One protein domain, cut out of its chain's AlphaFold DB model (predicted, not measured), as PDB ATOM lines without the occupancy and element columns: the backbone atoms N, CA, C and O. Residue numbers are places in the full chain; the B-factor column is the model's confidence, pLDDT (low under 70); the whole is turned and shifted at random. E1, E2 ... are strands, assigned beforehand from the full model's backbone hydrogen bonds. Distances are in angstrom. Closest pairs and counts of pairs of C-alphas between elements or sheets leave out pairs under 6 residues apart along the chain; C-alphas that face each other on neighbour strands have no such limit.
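Overview. This is residues 2 to 183 of the 567 residues of an uncharacterized protein of Trypanosoma cruzi (strain CL Brener) (UniProt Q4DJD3). Two strongly twisted sheets make a sandwich, a pair of sheets face to face, here only partly so and with their strands crossed: E7, E4, E13, E12 and E11 in one, E6, E5, E9 and E10 in the other. At one end of it a third, smaller sheet is built round E2, with E1, E3 and E8 as its neighbours, and the unnamed residues 2 to 29 lie at this end of the domain too. The printed part has 182 residues with no named helix and thirteen named strands, E1 to E13 in order along the chain; the class is all strand, though the strands hold 85 of the 182 residues, under half. The five-stranded sheet is mixed, in the order E7, E4, E13, E12, E11, and the four-stranded one is antiparallel, in the order E6, E5, E9, E10. The whole is compact, with a radius of gyration of the C-alphas of 18.0 A and spans of 55 by 44 by 29 A.

Along the chain. Begin with the largest sheet: E7 is residues 108 to 111, E4 residues 68 to 72, E13 residues 174 to 178, E12 residues 159 to 167, 26.4 A long, and E11 residues 148 to 156, 24.0 A long. Find the end of E13 at C-alpha 178, (44.380, -53.815, -4.645). In the sheet that faces it, E6 is residues 95 to 103, 22.8 A, E5 residues 79 to 87, 25.8 A, E9 residues 119 to 127, 26.7 A, and E10 residues 140 to 142. In the third sheet, E1 starts at C-alpha 30, (33.352, -29.507, 2.302), and runs to residue 35, 15.8 A; E2 is residues 45 to 53, 25.8 A, from C-alpha 45 at (46.201, -31.781, -10.491); E3 is residues 62 to 66 and E8 residues 113 to 115.

Arrangement. In the largest sheet look first at E4 and E13, parallel at 17 degrees, with N 69 and O 174 2.8 A apart, within hydrogen-bond range. E7 is antiparallel to E4, with N 109 and O 70 at 2.8 A. E11, E12 and E13 form a meander, each strand the antiparallel neighbour of the one before, with N 163 and O 152 at 2.8 A and N 177 and O 164 at 2.8 A. The sandwich has 44 pairs of C-alphas within 10 A, its strands at 46 degrees; for instance, the closest C-alphas of E9 and E11, those of Ser 126 and Cys 156, are 5.5 A apart. In the other sheet, E5 and E6 are a hairpin, with N 83 and O 99 at 2.8 A; E5 and E9 have N 82 and O 124 at 2.9 A, and E9 and E10, also a hairpin, N 123 and O 140 at 2.8 A. E3 runs on into E4 at 61 degrees, and E7 into E8 at 58 degrees. The third sheet is branched: E1 lies on one side of E2, with N 32 and O 49 at 2.8 A, and E3 and E8 on the other side, with N 50 and O 65 at 2.8 A and N 46 and O 114 at 2.9 A. E1, E2 and E3 are a second meander. E1 and E13 are apart.

Size, cuts and confidence. The two C-alphas farthest apart, those of His 6 and Gly 131, are 56.0 A apart. The printed part has no cut. The one long link is E9 to E10, with 12 residues. Mean pLDDT of the printed part is 81.2; 32 residues are under 70, among them residues 36 to 43, 89 to 95 and 130 to 134.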
ATOM      1  N   TYR A   2      41.610 -26.490  17.166       75.23
ATOM      2  CA  TYR A   2      40.430 -25.659  17.414       75.23
ATOM      3  C   TYR A   2      40.233 -24.736  16.211       75.23
ATOM      4  O   TYR A   2      41.122 -23.944  15.902       75.23
ATOM      5  N   LEU A   3      39.107 -24.883  15.513       75.43
ATOM      6  CA  LEU A   3      38.736 -24.027  14.391       75.43
ATOM      7  C   LEU A   3      37.685 -23.019  14.878       75.43
ATOM      8  O   LEU A   3      36.645 -23.450  15.378       75.43
ATOM      9  N   PRO A   4      37.939 -21.704  14.786       80.30
ATOM     10  CA  PRO A   4      36.919 -20.709  15.091       80.30
ATOM     11  C   PRO A   4      35.750 -20.828  14.103       80.30
ATOM     12  O   PRO A   4      35.962 -20.943  12.897       80.30
ATOM     13  N   LEU A   5      34.520 -20.808  14.624       82.05
ATOM     14  CA  LEU A   5      33.307 -20.779  13.802       82.05
ATOM     15  C   LEU A   5      33.171 -19.418  13.112       82.05
ATOM     16  O   LEU A   5      33.538 -18.398  13.696       82.05
ATOM     17  N   HIS A   6      32.617 -19.407  11.895       84.16
ATOM     18  CA  HIS A   6      32.368 -18.189  11.103       84.16
ATOM     19  C   HIS A   6      33.615 -17.319  10.867       84.16
ATOM     20  O   HIS A   6      33.529 -16.100  10.727       84.16
ATOM     21  N   ALA A   7      34.789 -17.946  10.858       86.30
ATOM     22  CA  ALA A   7      36.040 -17.313  10.485       86.30
ATOM     23  C   ALA A   7      36.498 -17.859   9.133       86.30
ATOM     24  O   ALA A   7      36.437 -19.067   8.897       86.30
ATOM     25  N   SER A   8      37.009 -16.976   8.278       87.31
ATOM     26  CA  SER A   8      37.606 -17.370   7.007       87.31
ATOM     27  C   SER A   8      38.933 -18.091   7.252       87.31
ATOM     28  O   SER A   8      39.906 -17.517   7.746       87.31
ATOM     29  N   LEU A   9      38.961 -19.373   6.912       89.15
ATOM     30  CA  LEU A   9      40.087 -20.280   7.072       89.15
ATOM     31  C   LEU A   9      40.696 -20.613   5.714       89.15
ATOM     32  O   LEU A   9      40.033 -20.586   4.679       89.15
ATOM     33  N   VAL A  10      41.978 -20.963   5.730       88.92
ATOM     34  CA  VAL A  10      42.710 -21.444   4.559       88.92
ATOM     35  C   VAL A  10      43.526 -22.655   4.978       88.92
ATOM     36  O   VAL A  10      44.250 -22.611   5.974       88.92
ATOM     37  N   LEU A  11      43.429 -23.737   4.210       87.95
ATOM     38  CA  LEU A  11      44.270 -24.907   4.393       87.95
ATOM     39  C   LEU A  11      45.565 -24.688   3.614       87.95
ATOM     40  O   LEU A  11      45.539 -24.466   2.406       87.95
ATOM     41  N   ARG A  12      46.706 -24.756   4.300       86.47
ATOM     42  CA  ARG A  12      48.026 -24.682   3.671       86.47
ATOM     43  C   ARG A  12      48.679 -26.056   3.680       86.47
ATOM     44  O   ARG A  12      48.838 -26.656   4.740       86.47
ATOM     45  N   VAL A  13      49.099 -26.519   2.508       82.15
ATOM     46  CA  VAL A  13      49.807 -27.786   2.320       82.15
ATOM     47  C   VAL A  13      51.112 -27.483   1.614       82.15
ATOM     48  O   VAL A  13      51.120 -27.125   0.443       82.15
ATOM     49  N   VAL A  14      52.223 -27.594   2.343       79.34
ATOM     50  CA  VAL A  14      53.553 -27.235   1.831       79.34
ATOM     51  C   VAL A  14      53.550 -25.773   1.329       79.34
ATOM     52  O   VAL A  14      53.432 -24.839   2.134       79.34
ATOM     53  N   GLU A  15      53.631 -25.557   0.016       79.68
ATOM     54  CA  GLU A  15      53.688 -24.241  -0.632       79.68
ATOM     55  C   GLU A  15      52.352 -23.794  -1.246       79.68
ATOM     56  O   GLU A  15      52.257 -22.668  -1.728       79.68
ATOM     57  N   VAL A  16      51.309 -24.629  -1.194       83.60
ATOM     58  CA  VAL A  16      50.001 -24.333  -1.794       83.60
ATOM     59  C   VAL A  16      48.929 -24.081  -0.743       83.60
ATOM     60  O   VAL A  16      48.970 -24.615   0.368       83.60
ATOM     61  N   THR A  17      47.949 -23.259  -1.104       86.75
ATOM     62  CA  THR A  17      46.822 -22.889  -0.244       86.75
ATOM     63  C   THR A  17      45.499 -23.224  -0.911       86.75
ATOM     64  O   THR A  17      45.358 -23.067  -2.124       86.75
ATOM     65  N   SER A  18      44.519 -23.645  -0.115       87.69
ATOM     66  CA  SER A  18      43.143 -23.784  -0.574       87.69
ATOM     67  C   SER A  18      42.500 -22.425  -0.845       87.69
ATOM     68  O   SER A  18      43.004 -21.381  -0.424       87.69
ATOM     69  N   SER A  19      41.330 -22.437  -1.482       86.01
ATOM     70  CA  SER A  19      40.398 -21.314  -1.370       86.01
ATOM     71  C   SER A  19      40.023 -21.069   0.095       86.01
ATOM     72  O   SER A  19      40.071 -21.984   0.925       86.01
ATOM     73  N   THR A  20      39.635 -19.836   0.410       88.11
ATOM     74  CA  THR A  20      39.061 -19.497   1.714       88.11
ATOM     75  C   THR A  20      37.768 -20.272   1.934       88.11
ATOM     76  O   THR A  20      36.921 -20.307   1.040       88.11
ATOM     77  N   PHE A  21      37.611 -20.870   3.110       89.89
ATOM     78  CA  PHE A  21      36.413 -21.604   3.511       89.89
ATOM     79  C   PHE A  21      36.032 -21.259   4.951       89.89
ATOM     80  O   PHE A  21      36.854 -20.741   5.705       89.89
ATOM     81  N   GLU A  22      34.792 -21.542   5.342       87.55
ATOM     82  CA  GLU A  22      34.280 -21.245   6.682       87.55
ATOM     83  C   GLU A  22      33.611 -22.476   7.286       87.55
ATOM     84  O   GLU A  22      32.929 -23.237   6.594       87.55
ATOM     85  N   VAL A  23      33.801 -22.665   8.593       86.24
ATOM     86  CA  VAL A  23      33.106 -23.697   9.367       86.24
ATOM     87  C   VAL A  23      31.945 -23.041  10.107       86.24
ATOM     88  O   VAL A  23      32.146 -22.215  10.999       86.24
ATOM     89  N   ASN A  24      30.725 -23.411   9.725       85.34
ATOM     90  CA  ASN A  24      29.485 -22.919  10.324       85.34
ATOM     91  C   ASN A  24      28.975 -23.872  11.413       85.34
ATOM     92  O   ASN A  24      29.413 -25.019  11.507       85.34
ATOM     93  N   GLU A  25      27.989 -23.435  12.201       82.45
ATOM     94  CA  GLU A  25      27.375 -24.278  13.238       82.45
ATOM     95  C   GLU A  25      26.777 -25.591  12.715       82.45
ATOM     96  O   GLU A  25      26.702 -26.554  13.478       82.45
ATOM     97  N   GLY A  26      26.376 -25.625  11.438       81.89
ATOM     98  CA  GLY A  26      25.848 -26.814  10.766       81.89
ATOM     99  C   GLY A  26      26.896 -27.881  10.433       81.89
ATOM    100  O   GLY A  26      26.508 -28.980  10.059       81.89
ATOM    101  N   LEU A  27      28.197 -27.576  10.580       83.02
ATOM    102  CA  LEU A  27      29.314 -28.481  10.271       83.02
ATOM    103  C   LEU A  27      29.194 -29.131   8.879       83.02
ATOM    104  O   LEU A  27      29.387 -30.336   8.727       83.02
ATOM    105  N   GLU A  28      28.852 -28.331   7.868       83.45
ATOM    106  CA  GLU A  28      28.670 -28.819   6.500       83.45
ATOM    107  C   GLU A  28      29.941 -29.481   5.958       83.45
ATOM    108  O   GLU A  28      31.057 -28.996   6.168       83.45
ATOM    109  N   GLU A  29      29.763 -30.593   5.246       86.69
ATOM    110  CA  GLU A  29      30.862 -31.298   4.594       86.69
ATOM    111  C   GLU A  29      31.389 -30.479   3.412       86.69
ATOM    112  O   GLU A  29      30.621 -29.996   2.579       86.69
ATOM    113  N   GLN A  30      32.710 -30.334   3.320       88.45
ATOM    114  CA  GLN A  30      33.352 -29.507   2.302       88.45
ATOM    115  C   GLN A  30      34.549 -30.223   1.680       88.45
ATOM    116  O   GLN A  30      35.296 -30.936   2.351       88.45
ATOM    117  N   MET A  31      34.755 -29.990   0.385       89.27
ATOM    118  CA  MET A  31      35.954 -30.413  -0.333       89.27
ATOM    119  C   MET A  31      36.914 -29.227  -0.444       89.27
ATOM    120  O   MET A  31      36.556 -28.180  -0.981       89.27
ATOM    121  N   LEU A  32      38.134 -29.396   0.056       89.89
ATOM    122  CA  LEU A  32      39.174 -28.372   0.079       89.89
ATOM    123  C   LEU A  32      40.241 -28.715  -0.964       89.89
ATOM    124  O   LEU A  32      40.978 -29.689  -0.804       89.89
ATOM    125  N   LEU A  33      40.317 -27.909  -2.025       88.26
ATOM    126  CA  LEU A  33      41.290 -28.059  -3.110       88.26
ATOM    127  C   LEU A  33      42.433 -27.054  -2.946       88.26
ATOM    128  O   LEU A  33      42.196 -25.846  -2.948       88.26
ATOM    129  N   CYS A  34      43.668 -27.540  -2.852       87.06
ATOM    130  CA  CYS A  34      44.883 -26.728  -2.897       87.06
ATOM    131  C   CYS A  34      45.552 -26.905  -4.267       87.06
ATOM    132  O   CYS A  34      46.208 -27.919  -4.523       87.06
ATOM    133  N   ASN A  35      45.383 -25.919  -5.147       79.64
ATOM    134  CA  ASN A  35      45.924 -25.963  -6.506       79.64
ATOM    135  C   ASN A  35      47.439 -25.726  -6.509       79.64
ATOM    136  O   ASN A  35      47.927 -24.786  -5.878       79.64
ATOM    137  N   VAL A  36      48.178 -26.547  -7.256       69.54
ATOM    138  CA  VAL A  36      49.613 -26.344  -7.482       69.54
ATOM    139  C   VAL A  36      49.794 -25.357  -8.624       69.54
ATOM    140  O   VAL A  36      49.533 -25.678  -9.776       69.54
ATOM    141  N   PHE A  37      50.231 -24.135  -8.318       60.33
ATOM    142  CA  PHE A  37      50.602 -23.173  -9.353       60.33
ATOM    143  C   PHE A  37      51.960 -23.562  -9.944       60.33
ATOM    144  O   PHE A  37      53.001 -23.096  -9.476       60.33
ATOM    145  N   GLU A  38      51.973 -24.401 -10.976       54.45
ATOM    146  CA  GLU A  38      53.170 -24.505 -11.805       54.45
ATOM    147  C   GLU A  38      53.342 -23.223 -12.622       54.45
ATOM    148  O   GLU A  38      52.402 -22.635 -13.163       54.45
ATOM    149  N   LYS A  39      54.582 -22.731 -12.673       49.29
ATOM    150  CA  LYS A  39      54.929 -21.509 -13.396       49.29
ATOM    151  C   LYS A  39      54.850 -21.780 -14.903       49.29
ATOM    152  O   LYS A  39      55.884 -22.057 -15.499       49.29
ATOM    153  N   ARG A  40      53.652 -21.603 -15.483       49.83
ATOM    154  CA  ARG A  40      53.289 -21.359 -16.907       49.83
ATOM    155  C   ARG A  40      52.273 -22.324 -17.530       49.83
ATOM    156  O   ARG A  40      51.814 -22.017 -18.626       49.83
ATOM    157  N   GLU A  41      51.845 -23.382 -16.849       53.10
ATOM    158  CA  GLU A  41      50.817 -24.302 -17.364       53.10
ATOM    159  C   GLU A  41      49.606 -24.379 -16.427       53.10
ATOM    160  O   GLU A  41      49.690 -24.044 -15.243       53.10
ATOM    161  N   ALA A  42      48.446 -24.744 -16.979       60.11
ATOM    162  CA  ALA A  42      47.248 -24.967 -16.178       60.11
ATOM    163  C   ALA A  42      47.491 -26.149 -15.221       60.11
ATOM    164  O   ALA A  42      48.051 -27.158 -15.649       60.11
ATOM    165  N   PRO A  43      47.080 -26.059 -13.943       69.59
ATOM    166  CA  PRO A  43      47.303 -27.136 -12.987       69.59
ATOM    167  C   PRO A  43      46.551 -28.396 -13.423       69.59
ATOM    168  O   PRO A  43      45.321 -28.433 -13.381       69.59
ATOM    169  N   CYS A  44      47.286 -29.439 -13.811       79.52
ATOM    170  CA  CYS A  44      46.706 -30.733 -14.173       79.52
ATOM    171  C   CYS A  44      46.171 -31.504 -12.952       79.52
ATOM    172  O   CYS A  44      45.284 -32.345 -13.095       79.52
ATOM    173  N   GLY A  45      46.650 -31.181 -11.744       86.35
ATOM    174  CA  GLY A  45      46.201 -31.781 -10.491       86.35
ATOM    175  C   GLY A  45      46.240 -30.825  -9.297       86.35
ATOM    176  O   GLY A  45      46.819 -29.736  -9.344       86.35
ATOM    177  N   SER A  46      45.599 -31.243  -8.210       87.85
ATOM    178  CA  SER A  46      45.481 -30.484  -6.963       87.85
ATOM    179  C   SER A  46      45.499 -31.414  -5.752       87.85
ATOM    180  O   SER A  46      45.105 -32.579  -5.836       87.85
ATOM    181  N   HIS A  47      45.946 -30.908  -4.600       91.00
ATOM    182  CA  HIS A  47      45.742 -31.639  -3.352       91.00
ATOM    183  C   HIS A  47      44.297 -31.460  -2.888       91.00
ATOM    184  O   HIS A  47      43.857 -30.340  -2.642       91.00
ATOM    185  N   CYS A  48      43.586 -32.568  -2.734       90.67
ATOM    186  CA  CYS A  48      42.198 -32.625  -2.329       90.67
ATOM    187  C   CYS A  48      42.058 -33.249  -0.937       90.67
ATOM    188  O   CYS A  48      42.558 -34.346  -0.659       90.67
ATOM    189  N   PHE A  49      41.345 -32.531  -0.071       92.69
ATOM    190  CA  PHE A  49      40.988 -32.965   1.270       92.69
ATOM    191  C   PHE A  49      39.483 -32.861   1.472       92.69
ATOM    192  O   PHE A  49      38.825 -31.981   0.920       92.69
ATOM    193  N   LEU A  50      38.951 -33.746   2.303       91.63
ATOM    194  CA  LEU A  50      37.542 -33.795   2.664       91.63
ATOM    195  C   LEU A  50      37.411 -33.399   4.130       91.63
ATOM    196  O   LEU A  50      37.962 -34.067   5.003       91.63
ATOM    197  N   LEU A  51      36.709 -32.304   4.399       89.83
ATOM    198  CA  LEU A  51      36.379 -31.858   5.745       89.83
ATOM    199  C   LEU A  51      34.961 -32.332   6.074       89.83
ATOM    200  O   LEU A  51      34.010 -31.941   5.399       89.83
ATOM    201  N   ARG A  52      34.820 -33.174   7.099       87.11
ATOM    202  CA  ARG A  52      33.561 -33.856   7.428       87.11
ATOM    203  C   ARG A  52      33.226 -33.768   8.913       87.11
ATOM    204  O   ARG A  52      34.120 -33.839   9.750       87.11
ATOM    205  N   ALA A  53      31.938 -33.687   9.247       82.96
ATOM    206  CA  ALA A  53      31.453 -33.826  10.618       82.96
ATOM    207  C   ALA A  53      31.539 -35.280  11.112       82.96
ATOM    208  O   ALA A  53      31.118 -36.218  10.427       82.96
ATOM    209  N   LYS A  54      32.049 -35.480  12.328       79.80
ATOM    210  CA  LYS A  54      32.084 -36.804  12.952       79.80
ATOM    211  C   LYS A  54      30.691 -37.175  13.466       79.80
ATOM    212  O   LYS A  54      30.159 -36.487  14.330       79.80
ATOM    213  N   ALA A  55      30.118 -38.266  12.956       68.55
ATOM    214  CA  ALA A  55      28.734 -38.657  13.256       68.55
ATOM    215  C   ALA A  55      28.467 -38.961  14.748       68.55
ATOM    216  O   ALA A  55      27.373 -38.681  15.228       68.55
ATOM    217  N   ASP A  56      29.464 -39.476  15.480       65.97
ATOM    218  CA  ASP A  56      29.277 -40.072  16.818       65.97
ATOM    219  C   ASP A  56      29.902 -39.274  17.980       65.97
ATOM    220  O   ASP A  56      30.143 -39.821  19.057       65.97
ATOM    221  N   ALA A  57      30.206 -37.988  17.801       57.97
ATOM    222  CA  ALA A  57      30.777 -37.177  18.875       57.97
ATOM    223  C   ALA A  57      29.718 -36.292  19.542       57.97
ATOM    224  O   ALA A  57      29.040 -35.503  18.892       57.97
ATOM    225  N   THR A  58      29.637 -36.358  20.874       63.68
ATOM    226  CA  THR A  58      28.931 -35.357  21.697       63.68
ATOM    227  C   THR A  58      29.518 -33.951  21.522       63.68
ATOM    228  O   THR A  58      28.860 -32.954  21.810       63.68
ATOM    229  N   GLU A  59      30.761 -33.870  21.046       68.79
ATOM    230  CA  GLU A  59      31.479 -32.644  20.722       68.79
ATOM    231  C   GLU A  59      31.339 -32.305  19.229       68.79
ATOM    232  O   GLU A  59      31.477 -33.184  18.375       68.79
ATOM    233  N   LYS A  60      31.134 -31.015  18.900       75.52
ATOM    234  CA  LYS A  60      31.141 -30.477  17.523       75.52
ATOM    235  C   LYS A  60      32.531 -30.646  16.888       75.52
ATOM    236  O   LYS A  60      33.329 -29.712  16.860       75.52
ATOM    237  N   THR A  61      32.837 -31.851  16.418       80.99
ATOM    238  CA  THR A  61      34.146 -32.229  15.880       80.99
ATOM    239  C   THR A  61      34.061 -32.500  14.386       80.99
ATOM    240  O   THR A  61      33.111 -33.109  13.888       80.99
ATOM    241  N   MET A  62      35.080 -32.033  13.667       84.27
ATOM    242  CA  MET A  62      35.269 -32.323  12.252       84.27
ATOM    243  C   MET A  62      36.588 -33.057  12.040       84.27
ATOM    244  O   MET A  62      37.570 -32.825  12.750       84.27
ATOM    245  N   GLU A  63      36.605 -33.922  11.039       87.47
ATOM    246  CA  GLU A  63      37.755 -34.705  10.616       87.47
ATOM    247  C   GLU A  63      38.166 -34.268   9.207       87.47
ATOM    248  O   GLU A  63      37.321 -34.009   8.348       87.47
ATOM    249  N   LEU A  64      39.477 -34.151   8.987       88.57
ATOM    250  CA  LEU A  64      40.062 -33.835   7.688       88.57
ATOM    251  C   LEU A  64      40.659 -35.117   7.105       88.57
ATOM    252  O   LEU A  64      41.650 -35.632   7.626       88.57
ATOM    253  N   PHE A  65      40.062 -35.619   6.032       90.55
ATOM    254  CA  PHE A  65      40.475 -36.839   5.349       90.55
ATOM    255  C   PHE A  65      41.180 -36.542   4.023       90.55
ATOM    256  O   PHE A  65      40.876 -35.540   3.369       90.55
ATOM    257  N   PRO A  66      42.104 -37.412   3.580       92.80
ATOM    258  CA  PRO A  66      42.532 -37.424   2.187       92.80
ATOM    259  C   PRO A  66      41.355 -37.812   1.280       92.80
ATOM    260  O   PRO A  66      40.462 -38.555   1.688       92.80
ATOM    261  N   ALA A  67      41.372 -37.345   0.034       90.38
ATOM    262  CA  ALA A  67      40.345 -37.706  -0.940       90.38
ATOM    263  C   ALA A  67      40.369 -39.193  -1.335       90.38
ATOM    264  O   ALA A  67      39.323 -39.742  -1.688       90.38
ATOM    265  N   LEU A  68      41.539 -39.837  -1.269       94.11
ATOM    266  CA  LEU A  68      41.762 -41.217  -1.683       94.11
ATOM    267  C   LEU A  68      42.570 -41.984  -0.630       94.11
ATOM    268  O   LEU A  68      43.575 -41.499  -0.114       94.11
ATOM    269  N   PHE A  69      42.177 -43.225  -0.364       94.96
ATOM    270  CA  PHE A  69      43.017 -44.215   0.297       94.96
ATOM    271  C   PHE A  69      43.356 -45.329  -0.678       94.96
ATOM    272  O   PHE A  69      42.467 -45.931  -1.278       94.96
ATOM    273  N   ILE A  70      44.644 -45.629  -0.797       95.29
ATOM    274  CA  ILE A  70      45.126 -46.782  -1.551       95.29
ATOM    275  C   ILE A  70      45.394 -47.903  -0.546       95.29
ATOM    276  O   ILE A  70      46.087 -47.686   0.448       95.29
ATOM    277  N   VAL A  71      44.827 -49.083  -0.771       93.00
ATOM    278  CA  VAL A  71      44.901 -50.221   0.151       93.00
ATOM    279  C   VAL A  71      45.575 -51.391  -0.543       93.00
ATOM    280  O   VAL A  71      45.099 -51.867  -1.570       93.00
ATOM    281  N   ASN A  72      46.664 -51.877   0.044       92.30
ATOM    282  CA  ASN A  72      47.318 -53.110  -0.361       92.30
ATOM    283  C   ASN A  72      46.821 -54.258   0.526       92.30
ATOM    284  O   ASN A  72      47.166 -54.322   1.704       92.30
ATOM    285  N   MET A  73      46.038 -55.175  -0.038       86.10
ATOM    286  CA  MET A  73      45.538 -56.351   0.685       86.10
ATOM    287  C   MET A  73      46.541 -57.515   0.706       86.10
ATOM    288  O   MET A  73      46.304 -58.512   1.389       86.10
ATOM    289  N   ASP A  74      47.656 -57.438  -0.030       83.39
ATOM    290  CA  ASP A  74      48.695 -58.466   0.042       83.39
ATOM    291  C   ASP A  74      49.445 -58.367   1.373       83.39
ATOM    292  O   ASP A  74      50.176 -57.412   1.628       83.39
ATOM    293  N   SER A  75      49.310 -59.392   2.211       80.20
ATOM    294  CA  SER A  75      50.011 -59.494   3.499       80.20
ATOM    295  C   SER A  75      51.527 -59.704   3.392       80.20
ATOM    296  O   SER A  75      52.215 -59.718   4.411       80.20
ATOM    297  N   THR A  76      52.069 -59.906   2.186       81.38
ATOM    298  CA  THR A  76      53.447 -60.390   2.002       81.38
ATOM    299  C   THR A  76      54.358 -59.481   1.194       81.38
ATOM    300  O   THR A  76      55.558 -59.474   1.457       81.38
ATOM    301  N   ARG A  77      53.820 -58.725   0.234       85.09
ATOM    302  CA  ARG A  77      54.612 -57.900  -0.685       85.09
ATOM    303  C   ARG A  77      54.238 -56.438  -0.601       85.09
ATOM    304  O   ARG A  77      53.067 -56.092  -0.438       85.09
ATOM    305  N   SER A  78      55.239 -55.593  -0.802       89.79
ATOM    306  CA  SER A  78      55.028 -54.173  -1.039       89.79
ATOM    307  C   SER A  78      54.467 -53.950  -2.447       89.79
ATOM    308  O   SER A  78      54.869 -54.619  -3.405       89.79
ATOM    309  N   LEU A  79      53.542 -53.003  -2.566       90.93
ATOM    310  CA  LEU A  79      52.895 -52.601  -3.809       90.93
ATOM    311  C   LEU A  79      53.467 -51.255  -4.265       90.93
ATOM    312  O   LEU A  79      53.382 -50.257  -3.552       90.93
ATOM    313  N   PHE A  80      54.015 -51.215  -5.471       91.87
ATOM    314  CA  PHE A  80      54.433 -49.996  -6.151       91.87
ATOM    315  C   PHE A  80      53.267 -49.478  -6.983       91.87
ATOM    316  O   PHE A  80      52.739 -50.189  -7.837       91.87
ATOM    317  N   VAL A  81      52.874 -48.232  -6.742       93.07
ATOM    318  CA  VAL A  81      51.773 -47.585  -7.453       93.07
ATOM    319  C   VAL A  81      52.310 -46.366  -8.172       93.07
ATOM    320  O   VAL A  81      52.914 -45.486  -7.556       93.07
ATOM    321  N   GLN A  82      52.081 -46.310  -9.479       92.22
ATOM    322  CA  GLN A  82      52.360 -45.133 -10.283       92.22
ATOM    323  C   GLN A  82      51.032 -44.470 -10.647       92.22
ATOM    324  O   GLN A  82      50.187 -45.051 -11.319       92.22
ATOM    325  N   HIS A  83      50.870 -43.233 -10.193       93.48
ATOM    326  CA  HIS A  83      49.751 -42.377 -10.541       93.48
ATOM    327  C   HIS A  83      50.172 -41.449 -11.682       93.48
ATOM    328  O   HIS A  83      51.199 -40.777 -11.590       93.48
ATOM    329  N   THR A  84      49.394 -41.446 -12.757       90.46
ATOM    330  CA  THR A  84      49.626 -40.663 -13.967       90.46
ATOM    331  C   THR A  84      48.390 -39.827 -14.272       90.46
ATOM    332  O   THR A  84      47.295 -40.376 -14.335       90.46
ATOM    333  N   ILE A  85      48.561 -38.525 -14.504       88.74
ATOM    334  CA  ILE A  85      47.465 -37.641 -14.922       88.74
ATOM    335  C   ILE A  85      47.586 -37.385 -16.423       88.74
ATOM    336  O   ILE A  85      48.637 -36.959 -16.912       88.74
ATOM    337  N   GLY A  86      46.505 -37.664 -17.153       84.31
ATOM    338  CA  GLY A  86      46.394 -37.442 -18.595       84.31
ATOM    339  C   GLY A  86      45.256 -36.485 -18.940       84.31
ATOM    340  O   GLY A  86      44.294 -36.360 -18.187       84.31
ATOM    341  N   SER A  87      45.356 -35.803 -20.082       81.20
ATOM    342  CA  SER A  87      44.227 -35.040 -20.632       81.20
ATOM    343  C   SER A  87      43.136 -35.991 -21.127       81.20
ATOM    344  O   SER A  87      43.438 -37.009 -21.750       81.20
ATOM    345  N   LYS A  88      41.867 -35.656 -20.870       73.45
ATOM    346  CA  LYS A  88      40.718 -36.470 -21.292       73.45
ATOM    347  C   LYS A  88      40.513 -36.480 -22.814       73.45
ATOM    348  O   LYS A  88      39.995 -37.456 -23.352       73.45
ATOM    349  N   ASP A  89      40.927 -35.414 -23.503       67.92
ATOM    350  CA  ASP A  89      40.594 -35.179 -24.916       67.92
ATOM    351  C   ASP A  89      41.605 -35.777 -25.913       67.92
ATOM    352  O   ASP A  89      41.317 -35.884 -27.108       67.92
ATOM    353  N   THR A  90      42.788 -36.206 -25.463       55.67
ATOM    354  CA  THR A  90      43.813 -36.775 -26.346       55.67
ATOM    355  C   THR A  90      43.838 -38.304 -26.286       55.67
ATOM    356  O   THR A  90      44.346 -38.914 -25.353       55.67
ATOM    357  N   LEU A  91      43.383 -38.944 -27.375       49.98
ATOM    358  CA  LEU A  91      43.532 -40.390 -27.656       49.98
ATOM    359  C   LEU A  91      44.981 -40.904 -27.522       49.98
ATOM    360  O   LEU A  91      45.209 -42.105 -27.401       49.98
ATOM    361  N   ARG A  92      45.968 -40.002 -27.581       49.76
ATOM    362  CA  ARG A  92      47.366 -40.262 -27.235       49.76
ATOM    363  C   ARG A  92      47.671 -39.506 -25.954       49.76
ATOM    364  O   ARG A  92      47.825 -38.291 -25.985       49.76
ATOM    365  N   SER A  93      47.732 -40.249 -24.859       52.61
ATOM    366  CA  SER A  93      48.020 -39.788 -23.508       52.61
ATOM    367  C   SER A  93      49.357 -39.038 -23.457       52.61
ATOM    368  O   SER A  93      50.399 -39.631 -23.187       52.61
ATOM    369  N   GLU A  94      49.362 -37.734 -23.732       63.09
ATOM    370  CA  GLU A  94      50.443 -36.885 -23.242       63.09
ATOM    371  C   GLU A  94      50.339 -36.906 -21.724       63.09
ATOM    372  O   GLU A  94      49.413 -36.357 -21.124       63.09
ATOM    373  N   VAL A  95      51.252 -37.658 -21.125       63.90
ATOM    374  CA  VAL A  95      51.411 -37.770 -19.687       63.90
ATOM    375  C   VAL A  95      51.824 -36.400 -19.162       63.90
ATOM    376  O   VAL A  95      52.937 -35.953 -19.417       63.90
ATOM    377  N   GLN A  96      50.913 -35.738 -18.451       72.36
ATOM    378  CA  GLN A  96      51.131 -34.393 -17.909       72.36
ATOM    379  C   GLN A  96      51.885 -34.456 -16.583       72.36
ATOM    380  O   GLN A  96      52.679 -33.581 -16.260       72.36
ATOM    381  N   TRP A  97      51.647 -35.515 -15.809       82.24
ATOM    382  CA  TRP A  97      52.237 -35.669 -14.489       82.24
ATOM    383  C   TRP A  97      52.327 -37.136 -14.086       82.24
ATOM    384  O   TRP A  97      51.434 -37.925 -14.397       82.24
ATOM    385  N   VAL A  98      53.401 -37.496 -13.376       86.03
ATOM    386  CA  VAL A  98      53.635 -38.847 -12.853       86.03
ATOM    387  C   VAL A  98      54.164 -38.764 -11.433       86.03
ATOM    388  O   VAL A  98      55.155 -38.085 -11.171       86.03
ATOM    389  N   ASN A  99      53.574 -39.541 -10.534       89.92
ATOM    390  CA  ASN A  99      54.094 -39.753  -9.191       89.92
ATOM    391  C   ASN A  99      54.096 -41.234  -8.840       89.92
ATOM    392  O   ASN A  99      53.246 -42.001  -9.287       89.92
ATOM    393  N   ARG A 100      55.066 -41.639  -8.025       91.76
ATOM    394  CA  ARG A 100      55.268 -43.027  -7.619       91.76
ATOM    395  C   ARG A 100      55.257 -43.115  -6.108       91.76
ATOM    396  O   ARG A 100      55.979 -42.386  -5.435       91.76
ATOM    397  N   VAL A 101      54.458 -44.034  -5.590       91.80
ATOM    398  CA  VAL A 101      54.368 -44.324  -4.160       91.80
ATOM    399  C   VAL A 101      54.547 -45.815  -3.919       91.80
ATOM    400  O   VAL A 101      54.257 -46.639  -4.785       91.80
ATOM    401  N   VAL A 102      55.045 -46.157  -2.735       91.64
ATOM    402  CA  VAL A 102      55.245 -47.544  -2.309       91.64
ATOM    403  C   VAL A 102      54.386 -47.791  -1.083       91.64
ATOM    404  O   VAL A 102      54.495 -47.078  -0.085       91.64
ATOM    405  N   LEU A 103      53.531 -48.802  -1.167       92.67
ATOM    406  CA  LEU A 103      52.698 -49.264  -0.074       92.67
ATOM    407  C   LEU A 103      53.324 -50.517   0.535       92.67
ATOM    408  O   LEU A 103      53.586 -51.469  -0.201       92.67
ATOM    409  N   PRO A 104      53.530 -50.573   1.860       90.56
ATOM    410  CA  PRO A 104      53.968 -51.803   2.503       90.56
ATOM    411  C   PRO A 104      52.893 -52.896   2.384       90.56
ATOM    412  O   PRO A 104      51.724 -52.624   2.092       90.56
ATOM    413  N   ALA A 105      53.296 -54.140   2.629       86.88
ATOM    414  CA  ALA A 105      52.384 -55.275   2.748       86.88
ATOM    415  C   ALA A 105      51.298 -55.020   3.812       86.88
ATOM    416  O   ALA A 105      51.603 -54.503   4.888       86.88
ATOM    417  N   ALA A 106      50.044 -55.370   3.506       85.05
ATOM    418  CA  ALA A 106      48.853 -55.067   4.312       85.05
ATOM    419  C   ALA A 106      48.707 -53.569   4.675       85.05
ATOM    420  O   ALA A 106      48.138 -53.213   5.709       85.05
ATOM    421  N   GLY A 107      49.282 -52.682   3.859       85.25
ATOM    422  CA  GLY A 107      49.360 -51.251   4.120       85.25
ATOM    423  C   GLY A 107      48.184 -50.454   3.560       85.25
ATOM    424  O   GLY A 107      47.615 -50.787   2.522       85.25
ATOM    425  N   VAL A 108      47.885 -49.333   4.217       91.52
ATOM    426  CA  VAL A 108      46.962 -48.300   3.728       91.52
ATOM    427  C   VAL A 108      47.740 -47.001   3.557       91.52
ATOM    428  O   VAL A 108      48.453 -46.587   4.471       91.52
ATOM    429  N   PHE A 109      47.599 -46.350   2.404       93.49
ATOM    430  CA  PHE A 109      48.275 -45.094   2.093       93.49
ATOM    431  C   PHE A 109      47.270 -43.964   1.834       93.49
ATOM    432  O   PHE A 109      46.482 -44.061   0.889       93.49
ATOM    433  N   PRO A 110      47.283 -42.890   2.648       93.47
ATOM    434  CA  PRO A 110      46.473 -41.703   2.403       93.47
ATOM    435  C   PRO A 110      47.040 -40.912   1.217       93.47
ATOM    436  O   PRO A 110      48.173 -40.431   1.263       93.47
ATOM    437  N   TYR A 111      46.250 -40.756   0.160       93.30
ATOM    438  CA  TYR A 111      46.638 -40.096  -1.082       93.30
ATOM    439  C   TYR A 111      45.776 -38.850  -1.314       93.30
ATOM    440  O   TYR A 111      44.549 -38.910  -1.317       93.30
ATOM    441  N   THR A 112      46.416 -37.690  -1.469       90.97
ATOM    442  CA  THR A 112      45.712 -36.395  -1.537       90.97
ATOM    443  C   THR A 112      45.726 -35.771  -2.920       90.97
ATOM    444  O   THR A 112      44.881 -34.936  -3.198       90.97
ATOM    445  N   PHE A 113      46.670 -36.124  -3.787       90.88
ATOM    446  CA  PHE A 113      46.827 -35.451  -5.073       90.88
ATOM    447  C   PHE A 113      45.944 -36.104  -6.138       90.88
ATOM    448  O   PHE A 113      46.118 -37.282  -6.415       90.88
ATOM    449  N   ILE A 114      45.011 -35.371  -6.729       90.06
ATOM    450  CA  ILE A 114      44.099 -35.891  -7.760       90.06
ATOM    451  C   ILE A 114      44.020 -34.927  -8.938       90.06
ATOM    452  O   ILE A 114      44.359 -33.745  -8.808       90.06
ATOM    453  N   SER A 115      43.571 -35.428 -10.081       89.09
ATOM    454  CA  SER A 115      43.423 -34.649 -11.299       89.09
ATOM    455  C   SER A 115      42.369 -33.541 -11.172       89.09
ATOM    456  O   SER A 115      41.381 -33.640 -10.437       89.09
ATOM    457  N   CYS A 116      42.611 -32.434 -11.872       84.64
ATOM    458  CA  CYS A 116      41.649 -31.346 -12.017       84.64
ATOM    459  C   CYS A 116      40.580 -31.700 -13.068       84.64
ATOM    460  O   CYS A 116      40.754 -32.594 -13.895       84.64
ATOM    461  N   TYR A 117      39.471 -30.953 -13.095       78.87
ATOM    462  CA  TYR A 117      38.434 -31.142 -14.114       78.87
ATOM    463  C   TYR A 117      39.006 -31.024 -15.541       78.87
ATOM    464  O   TYR A 117      39.714 -30.067 -15.844       78.87
ATOM    465  N   GLY A 118      38.672 -31.985 -16.412       79.25
ATOM    466  CA  GLY A 118      39.209 -32.094 -17.780       79.25
ATOM    467  C   GLY A 118      40.388 -33.067 -17.922       79.25
ATOM    468  O   GLY A 118      40.755 -33.425 -19.040       79.25
ATOM    469  N   TYR A 119      40.928 -33.549 -16.805       85.69
ATOM    470  CA  TYR A 119      41.961 -34.578 -16.759       85.69
ATOM    471  C   TYR A 119      41.394 -35.898 -16.218       85.69
ATOM    472  O   TYR A 119      40.259 -35.955 -15.739       85.69
ATOM    473  N   VAL A 120      42.175 -36.969 -16.353       87.64
ATOM    474  CA  VAL A 120      41.857 -38.310 -15.849       87.64
ATOM    475  C   VAL A 120      43.000 -38.840 -14.987       87.64
ATOM    476  O   VAL A 120      44.174 -38.665 -15.327       87.64
ATOM    477  N   ASP A 121      42.652 -39.500 -13.883       90.57
ATOM    478  CA  ASP A 121      43.594 -40.175 -12.991       90.57
ATOM    479  C   ASP A 121      43.793 -41.630 -13.447       90.57
ATOM    480  O   ASP A 121      42.856 -42.431 -13.451       90.57
ATOM    481  N   LEU A 122      45.022 -41.989 -13.823       91.01
ATOM    482  CA  LEU A 122      45.401 -43.334 -14.261       91.01
ATOM    483  C   LEU A 122      46.372 -43.961 -13.258       91.01
ATOM    484  O   LEU A 122      47.454 -43.427 -13.008       91.01
ATOM    485  N   PHE A 123      46.026 -45.127 -12.723       92.12
ATOM    486  CA  PHE A 123      46.859 -45.869 -11.777       92.12
ATOM    487  C   PHE A 123      47.419 -47.136 -12.414       92.12
ATOM    488  O   PHE A 123      46.682 -47.934 -12.989       92.12
ATOM    489  N   THR A 124      48.726 -47.343 -12.286       90.85
ATOM    490  CA  THR A 124      49.395 -48.597 -12.642       90.85
ATOM    491  C   THR A 124      50.060 -49.208 -11.418       90.85
ATOM    492  O   THR A 124      50.475 -48.508 -10.490       90.85
ATOM    493  N   PHE A 125      50.168 -50.534 -11.418       90.58
ATOM    494  CA  PHE A 125      50.555 -51.315 -10.250       90.58
ATOM    495  C   PHE A 125      51.732 -52.225 -10.572       90.58
ATOM    496  O   PHE A 125      51.831 -52.750 -11.678       90.58
ATOM    497  N   SER A 126      52.615 -52.434  -9.605       89.01
ATOM    498  CA  SER A 126      53.725 -53.376  -9.708       89.01
ATOM    499  C   SER A 126      54.065 -53.939  -8.328       89.01
ATOM    500  O   SER A 126      53.857 -53.266  -7.319       89.01
ATOM    501  N   TRP A 127      54.580 -55.164  -8.252       86.64
ATOM    502  CA  TRP A 127      54.952 -55.788  -6.978       86.64
ATOM    503  C   TRP A 127      56.446 -55.715  -6.718       86.64
ATOM    504  O   TRP A 127      57.260 -55.631  -7.635       86.64
ATOM    505  N   GLU A 128      56.801 -55.789  -5.440       81.30
ATOM    506  CA  GLU A 128      58.162 -56.109  -5.034       81.30
ATOM    507  C   GLU A 128      58.517 -57.535  -5.474       81.30
ATOM    508  O   GLU A 128      57.977 -58.516  -4.955       81.30
ATOM    509  N   GLU A 129      59.420 -57.644  -6.447       70.30
ATOM    510  CA  GLU A 129      60.009 -58.903  -6.901       70.30
ATOM    511  C   GLU A 129      61.485 -58.953  -6.484       70.30
ATOM    512  O   GLU A 129      62.204 -57.954  -6.550       70.30
ATOM    513  N   ASN A 130      61.955 -60.119  -6.030       58.89
ATOM    514  CA  ASN A 130      63.340 -60.308  -5.590       58.89
ATOM    515  C   ASN A 130      64.306 -60.248  -6.792       58.89
ATOM    516  O   ASN A 130      64.700 -61.288  -7.316       58.89
ATOM    517  N   GLY A 131      64.711 -59.046  -7.204       53.83
ATOM    518  CA  GLY A 131      65.820 -58.831  -8.142       53.83
ATOM    519  C   GLY A 131      65.464 -58.675  -9.625       53.83
ATOM    520  O   GLY A 131      66.385 -58.505 -10.420       53.83
ATOM    521  N   GLU A 132      64.185 -58.673 -10.013       52.69
ATOM    522  CA  GLU A 132      63.752 -58.329 -11.380       52.69
ATOM    523  C   GLU A 132      63.171 -56.906 -11.445       52.69
ATOM    524  O   GLU A 132      62.622 -56.386 -10.471       52.69
ATOM    525  N   ALA A 133      63.326 -56.245 -12.599       52.51
ATOM    526  CA  ALA A 133      62.694 -54.958 -12.864       52.51
ATOM    527  C   ALA A 133      61.180 -55.174 -12.977       52.51
ATOM    528  O   ALA A 133      60.685 -55.694 -13.977       52.51
ATOM    529  N   SER A 134      60.454 -54.799 -11.930       65.07
ATOM    530  CA  SER A 134      59.031 -55.082 -11.831       65.07
ATOM    531  C   SER A 134      58.246 -54.313 -12.906       65.07
ATOM    532  O   SER A 134      58.361 -53.092 -13.058       65.07
ATOM    533  N   SER A 135      57.484 -55.046 -13.719       76.24
ATOM    534  CA  SER A 135      56.729 -54.482 -14.843       76.24
ATOM    535  C   SER A 135      55.387 -53.938 -14.357       76.24
ATOM    536  O   SER A 135      54.563 -54.701 -13.851       76.24
ATOM    537  N   TYR A 136      55.162 -52.632 -14.535       84.73
ATOM    538  CA  TYR A 136      53.877 -52.006 -14.225       84.73
ATOM    539  C   TYR A 136      52.748 -52.585 -15.082       84.73
ATOM    540  O   TYR A 136      52.935 -52.894 -16.260       84.73
ATOM    541  N   SER A 137      51.568 -52.691 -14.482       83.23
ATOM    542  CA  SER A 137      50.346 -53.106 -15.156       83.23
ATOM    543  C   SER A 137      49.885 -52.107 -16.216       83.23
ATOM    544  O   SER A 137      50.339 -50.960 -16.269       83.23
ATOM    545  N   ALA A 138      48.887 -52.517 -17.003       81.59
ATOM    546  CA  ALA A 138      48.067 -51.581 -17.767       81.59
ATOM    547  C   ALA A 138      47.430 -50.523 -16.835       81.59
ATOM    548  O   ALA A 138      47.152 -50.834 -15.666       81.59
ATOM    549  N   PRO A 139      47.224 -49.286 -17.322       84.75
ATOM    550  CA  PRO A 139      46.632 -48.214 -16.532       84.75
ATOM    551  C   PRO A 139      45.153 -48.476 -16.258       84.75
ATOM    552  O   PRO A 139      44.400 -48.859 -17.150       84.75
ATOM    553  N   VAL A 140      44.747 -48.229 -15.017       85.66
ATOM    554  CA  VAL A 140      43.356 -48.234 -14.570       85.66
ATOM    555  C   VAL A 140      42.910 -46.796 -14.386       85.66
ATOM    556  O   VAL A 140      43.480 -46.073 -13.570       85.66
ATOM    557  N   GLU A 141      41.889 -46.387 -15.131       87.67
ATOM    558  CA  GLU A 141      41.231 -45.101 -14.921       87.67
ATOM    559  C   GLU A 141      40.427 -45.133 -13.622       87.67
ATOM    560  O   GLU A 141      39.528 -45.959 -13.448       87.67
ATOM    561  N   ALA A 142      40.760 -44.233 -12.700       85.58
ATOM    562  CA  ALA A 142      40.063 -44.094 -11.437       85.58
ATOM    563  C   ALA A 142      39.080 -42.928 -11.492       85.58
ATOM    564  O   ALA A 142      39.458 -41.758 -11.494       85.58
ATOM    565  N   VAL A 143      37.789 -43.254 -11.491       83.00
ATOM    566  CA  VAL A 143      36.717 -42.259 -11.468       83.00
ATOM    567  C   VAL A 143      36.294 -42.006 -10.021       83.00
ATOM    568  O   VAL A 143      35.775 -42.892  -9.349       83.00
ATOM    569  N   PHE A 144      36.467 -40.779  -9.527       83.56
ATOM    570  CA  PHE A 144      36.140 -40.410  -8.139       83.56
ATOM    571  C   PHE A 144      34.739 -39.803  -7.967       83.56
ATOM    572  O   PHE A 144      34.509 -38.975  -7.082       83.56
ATOM    573  N   SER A 145      33.776 -40.208  -8.798       84.49
ATOM    574  CA  SER A 145      32.388 -39.749  -8.673       84.49
ATOM    575  C   SER A 145      31.692 -40.354  -7.443       84.49
ATOM    576  O   SER A 145      32.043 -41.440  -6.981       84.49
ATOM    577  N   SER A 146      30.706 -39.666  -6.867       84.71
ATOM    578  CA  SER A 146      29.903 -40.246  -5.778       84.71
ATOM    579  C   SER A 146      29.166 -41.499  -6.256       84.71
ATOM    580  O   SER A 146      28.672 -41.501  -7.383       84.71
ATOM    581  N   LYS A 147      29.005 -42.501  -5.387       83.34
ATOM    582  CA  LYS A 147      28.404 -43.808  -5.709       83.34
ATOM    583  C   LYS A 147      29.171 -44.583  -6.786       83.34
ATOM    584  O   LYS A 147      28.567 -45.349  -7.534       83.34
ATOM    585  N   THR A 148      30.484 -44.382  -6.872       82.10
ATOM    586  CA  THR A 148      31.326 -45.227  -7.723       82.10
ATOM    587  C   THR A 148      31.549 -46.551  -7.014       82.10
ATOM    588  O   THR A 148      32.006 -46.569  -5.872       82.10
ATOM    589  N   ASP A 149      31.229 -47.641  -7.700       81.42
ATOM    590  CA  ASP A 149      31.560 -48.997  -7.290       81.42
ATOM    591  C   ASP A 149      32.042 -49.737  -8.537       81.42
ATOM    592  O   ASP A 149      31.266 -50.031  -9.446       81.42
ATOM    593  N   TRP A 150      33.353 -49.913  -8.637       80.31
ATOM    594  CA  TRP A 150      34.003 -50.509  -9.794       80.31
ATOM    595  C   TRP A 150      34.999 -51.565  -9.341       80.31
ATOM    596  O   TRP A 150      35.726 -51.368  -8.370       80.31
ATOM    597  N   SER A 151      35.067 -52.672 -10.071       76.50
ATOM    598  CA  SER A 151      36.071 -53.710  -9.881       76.50
ATOM    599  C   SER A 151      36.596 -54.183 -11.229       76.50
ATOM    600  O   SER A 151      35.838 -54.293 -12.192       76.50
ATOM    601  N   GLY A 152      37.881 -54.499 -11.289       68.49
ATOM    602  CA  GLY A 152      38.513 -55.057 -12.477       68.49
ATOM    603  C   GLY A 152      39.798 -55.795 -12.137       68.49
ATOM    604  O   GLY A 152      40.230 -55.814 -10.987       68.49
ATOM    605  N   PHE A 153      40.421 -56.399 -13.145       71.43
ATOM    606  CA  PHE A 153      41.666 -57.148 -12.982       71.43
ATOM    607  C   PHE A 153      42.803 -56.506 -13.759       71.43
ATOM    608  O   PHE A 153      42.652 -56.125 -14.922       71.43
ATOM    609  N   VAL A 154      43.965 -56.450 -13.118       75.10
ATOM    610  CA  VAL A 154      45.220 -55.998 -13.713       75.10
ATOM    611  C   VAL A 154      46.261 -57.103 -13.638       75.10
ATOM    612  O   VAL A 154      46.326 -57.856 -12.666       75.10
ATOM    613  N   GLN A 155      47.085 -57.196 -14.675       71.05
ATOM    614  CA  GLN A 155      48.239 -58.086 -14.696       71.05
ATOM    615  C   GLN A 155      49.493 -57.299 -14.309       71.05
ATOM    616  O   GLN A 155      49.815 -56.304 -14.955       71.05
ATOM    617  N   CYS A 156      50.202 -57.772 -13.288       73.48
ATOM    618  CA  CYS A 156      51.497 -57.255 -12.857       73.48
ATOM    619  C   CYS A 156      52.525 -58.375 -13.050       73.48
ATOM    620  O   CYS A 156      52.496 -59.375 -12.330       73.48
ATOM    621  N   GLY A 157      53.396 -58.259 -14.055       67.93
ATOM    622  CA  GLY A 157      54.323 -59.338 -14.410       67.93
ATOM    623  C   GLY A 157      53.591 -60.646 -14.754       67.93
ATOM    624  O   GLY A 157      52.831 -60.712 -15.723       67.93
ATOM    625  N   ARG A 158      53.822 -61.701 -13.959       64.94
ATOM    626  CA  ARG A 158      53.201 -63.032 -14.139       64.94
ATOM    627  C   ARG A 158      51.929 -63.250 -13.321       64.94
ATOM    628  O   ARG A 158      51.331 -64.318 -13.426       64.94
ATOM    629  N   THR A 159      51.532 -62.292 -12.490       63.35
ATOM    630  CA  THR A 159      50.396 -62.441 -11.578       63.35
ATOM    631  C   THR A 159      49.256 -61.486 -11.910       63.35
ATOM    632  O   THR A 159      49.467 -60.418 -12.482       63.35
ATOM    633  N   GLN A 160      48.031 -61.881 -11.557       69.48
ATOM    634  CA  GLN A 160      46.824 -61.072 -11.723       69.48
ATOM    635  C   GLN A 160      46.274 -60.644 -10.370       69.48
ATOM    636  O   GLN A 160      46.365 -61.383  -9.391       69.48
ATOM    637  N   HIS A 161      45.695 -59.450 -10.330       73.46
ATOM    638  CA  HIS A 161      45.241 -58.799  -9.108       73.46
ATOM    639  C   HIS A 161      43.913 -58.119  -9.379       73.46
ATOM    640  O   HIS A 161      43.749 -57.468 -10.412       73.46
ATOM    641  N   MET A 162      42.981 -58.256  -8.447       78.08
ATOM    642  CA  MET A 162      41.742 -57.505  -8.455       78.08
ATOM    643  C   MET A 162      42.012 -56.095  -7.933       78.08
ATOM    644  O   MET A 162      42.655 -55.907  -6.900       78.08
ATOM    645  N   VAL A 163      41.496 -55.103  -8.642       83.96
ATOM    646  CA  VAL A 163      41.481 -53.698  -8.254       83.96
ATOM    647  C   VAL A 163      40.029 -53.305  -8.060       83.96
ATOM    648  O   VAL A 163      39.198 -53.571  -8.923       83.96
ATOM    649  N   GLN A 164      39.719 -52.681  -6.933       84.77
ATOM    650  CA  GLN A 164      38.389 -52.176  -6.618       84.77
ATOM    651  C   GLN A 164      38.466 -50.685  -6.314       84.77
ATOM    652  O   GLN A 164      39.354 -50.240  -5.590       84.77
ATOM    653  N   ILE A 165      37.529 -49.919  -6.858       87.43
ATOM    654  CA  ILE A 165      37.374 -48.487  -6.626       87.43
ATOM    655  C   ILE A 165      35.986 -48.267  -6.055       87.43
ATOM    656  O   ILE A 165      34.985 -48.492  -6.730       87.43
ATOM    657  N   HIS A 166      35.939 -47.810  -4.810       88.50
ATOM    658  CA  HIS A 166      34.693 -47.607  -4.090       88.50
ATOM    659  C   HIS A 166      34.618 -46.198  -3.502       88.50
ATOM    660  O   HIS A 166      35.514 -45.771  -2.773       88.50
ATOM    661  N   LYS A 167      33.527 -45.479  -3.769       88.62
ATOM    662  CA  LYS A 167      33.218 -44.175  -3.169       88.62
ATOM    663  C   LYS A 167      31.715 -44.060  -2.924       88.62
ATOM    664  O   LYS A 167      30.930 -44.016  -3.867       88.62
ATOM    665  N   LYS A 168      31.312 -43.963  -1.653       83.74
ATOM    666  CA  LYS A 168      29.897 -43.927  -1.235       83.74
ATOM    667  C   LYS A 168      29.224 -42.594  -1.561       83.74
ATOM    668  O   LYS A 168      28.314 -42.543  -2.385       83.74
ATOM    669  N   GLY A 169      29.677 -41.518  -0.924       82.19
ATOM    670  CA  GLY A 169      29.132 -40.172  -1.064       82.19
ATOM    671  C   GLY A 169      30.142 -39.153  -1.588       82.19
ATOM    672  O   GLY A 169      31.268 -39.480  -1.959       82.19
ATOM    673  N   PHE A 170      29.717 -37.892  -1.624       81.80
ATOM    674  CA  PHE A 170      30.570 -36.766  -2.004       81.80
ATOM    675  C   PHE A 170      31.674 -36.523  -0.958       81.80
ATOM    676  O   PHE A 170      32.852 -36.509  -1.320       81.80
ATOM    677  N   GLY A 171      31.298 -36.440   0.325       82.68
ATOM    678  CA  GLY A 171      32.207 -36.231   1.462       82.68
ATOM    679  C   GLY A 171      32.927 -37.484   1.973       82.68
ATOM    680  O   GLY A 171      33.757 -37.384   2.875       82.68
ATOM    681  N   ASP A 172      32.655 -38.662   1.405       87.59
ATOM    682  CA  ASP A 172      33.369 -39.890   1.765       87.59
ATOM    683  C   ASP A 172      34.657 -40.038   0.941       87.59
ATOM    684  O   ASP A 172      34.639 -39.789  -0.273       87.59
ATOM    685  N   PRO A 173      35.769 -40.484   1.548       90.69
ATOM    686  CA  PRO A 173      36.988 -40.766   0.806       90.69
ATOM    687  C   PRO A 173      36.765 -41.916  -0.183       90.69
ATOM    688  O   PRO A 173      36.023 -42.863   0.089       90.69
ATOM    689  N   ALA A 174      37.411 -41.831  -1.343       92.80
ATOM    690  CA  ALA A 174      37.489 -42.948  -2.271       92.80
ATOM    691  C   ALA A 174      38.459 -44.006  -1.734       92.80
ATOM    692  O   ALA A 174      39.481 -43.682  -1.127       92.80
ATOM    693  N   MET A 175      38.159 -45.271  -1.998       93.66
ATOM    694  CA  MET A 175      39.000 -46.412  -1.656       93.66
ATOM    695  C   MET A 175      39.452 -47.084  -2.951       93.66
ATOM    696  O   MET A 175      38.609 -47.573  -3.697       93.66
ATOM    697  N   LEU A 176      40.760 -47.118  -3.205       94.27
ATOM    698  CA  LEU A 176      41.389 -47.917  -4.256       94.27
ATOM    699  C   LEU A 176      42.037 -49.135  -3.596       94.27
ATOM    700  O   LEU A 176      43.112 -49.036  -3.006       94.27
ATOM    701  N   VAL A 177      41.364 -50.277  -3.655       90.17
ATOM    702  CA  VAL A 177      41.793 -51.520  -3.011       90.17
ATOM    703  C   VAL A 177      42.426 -52.431  -4.048       90.17
ATOM    704  O   VAL A 177      41.812 -52.735  -5.065       90.17
ATOM    705  N   VAL A 178      43.645 -52.886  -3.785       90.15
ATOM    706  CA  VAL A 178      44.380 -53.815  -4.645       90.15
ATOM    707  C   VAL A 178      44.565 -55.125  -3.895       90.15
ATOM    708  O   VAL A 178      45.158 -55.158  -2.813       90.15
ATOM    709  N   SER A 179      44.038 -56.211  -4.455       80.60
ATOM    710  CA  SER A 179      44.211 -57.549  -3.900       80.60
ATOM    711  C   SER A 179      45.662 -58.014  -4.040       80.60
ATOM    712  O   SER A 179      46.373 -57.631  -4.973       80.60
ATOM    713  N   GLY A 180      46.089 -58.946  -3.184       77.16
ATOM    714  CA  GLY A 180      47.247 -59.780  -3.521       77.16
ATOM    715  C   GLY A 180      47.006 -60.581  -4.810       77.16
ATOM    716  O   GLY A 180      45.906 -60.533  -5.371       77.16
ATOM    717  N   PRO A 181      48.011 -61.306  -5.330       71.37
ATOM    718  CA  PRO A 181      47.818 -62.170  -6.483       71.37
ATOM    719  C   PRO A 181      46.656 -63.109  -6.274       71.37
ATOM    720  O   PRO A 181      46.634 -63.907  -5.336       71.37
ATOM    721  N   CYS A 182      45.722 -63.040  -7.202       61.14
ATOM    722  CA  CYS A 182      44.705 -64.043  -7.345       61.14
ATOM    723  C   CYS A 182      45.357 -65.261  -8.004       61.14
ATOM    724  O   CYS A 182      45.684 -65.241  -9.185       61.14
ATOM    725  N   ASN A 183      45.495 -66.346  -7.241       52.17
ATOM    726  CA  ASN A 183      45.755 -67.677  -7.802       52.17
ATOM    727  C   ASN A 183      44.465 -68.332  -8.334       52.17
ATOM    728  O   ASN A 183      44.466 -69.523  -8.642       52.17
TER     729      ASN A 183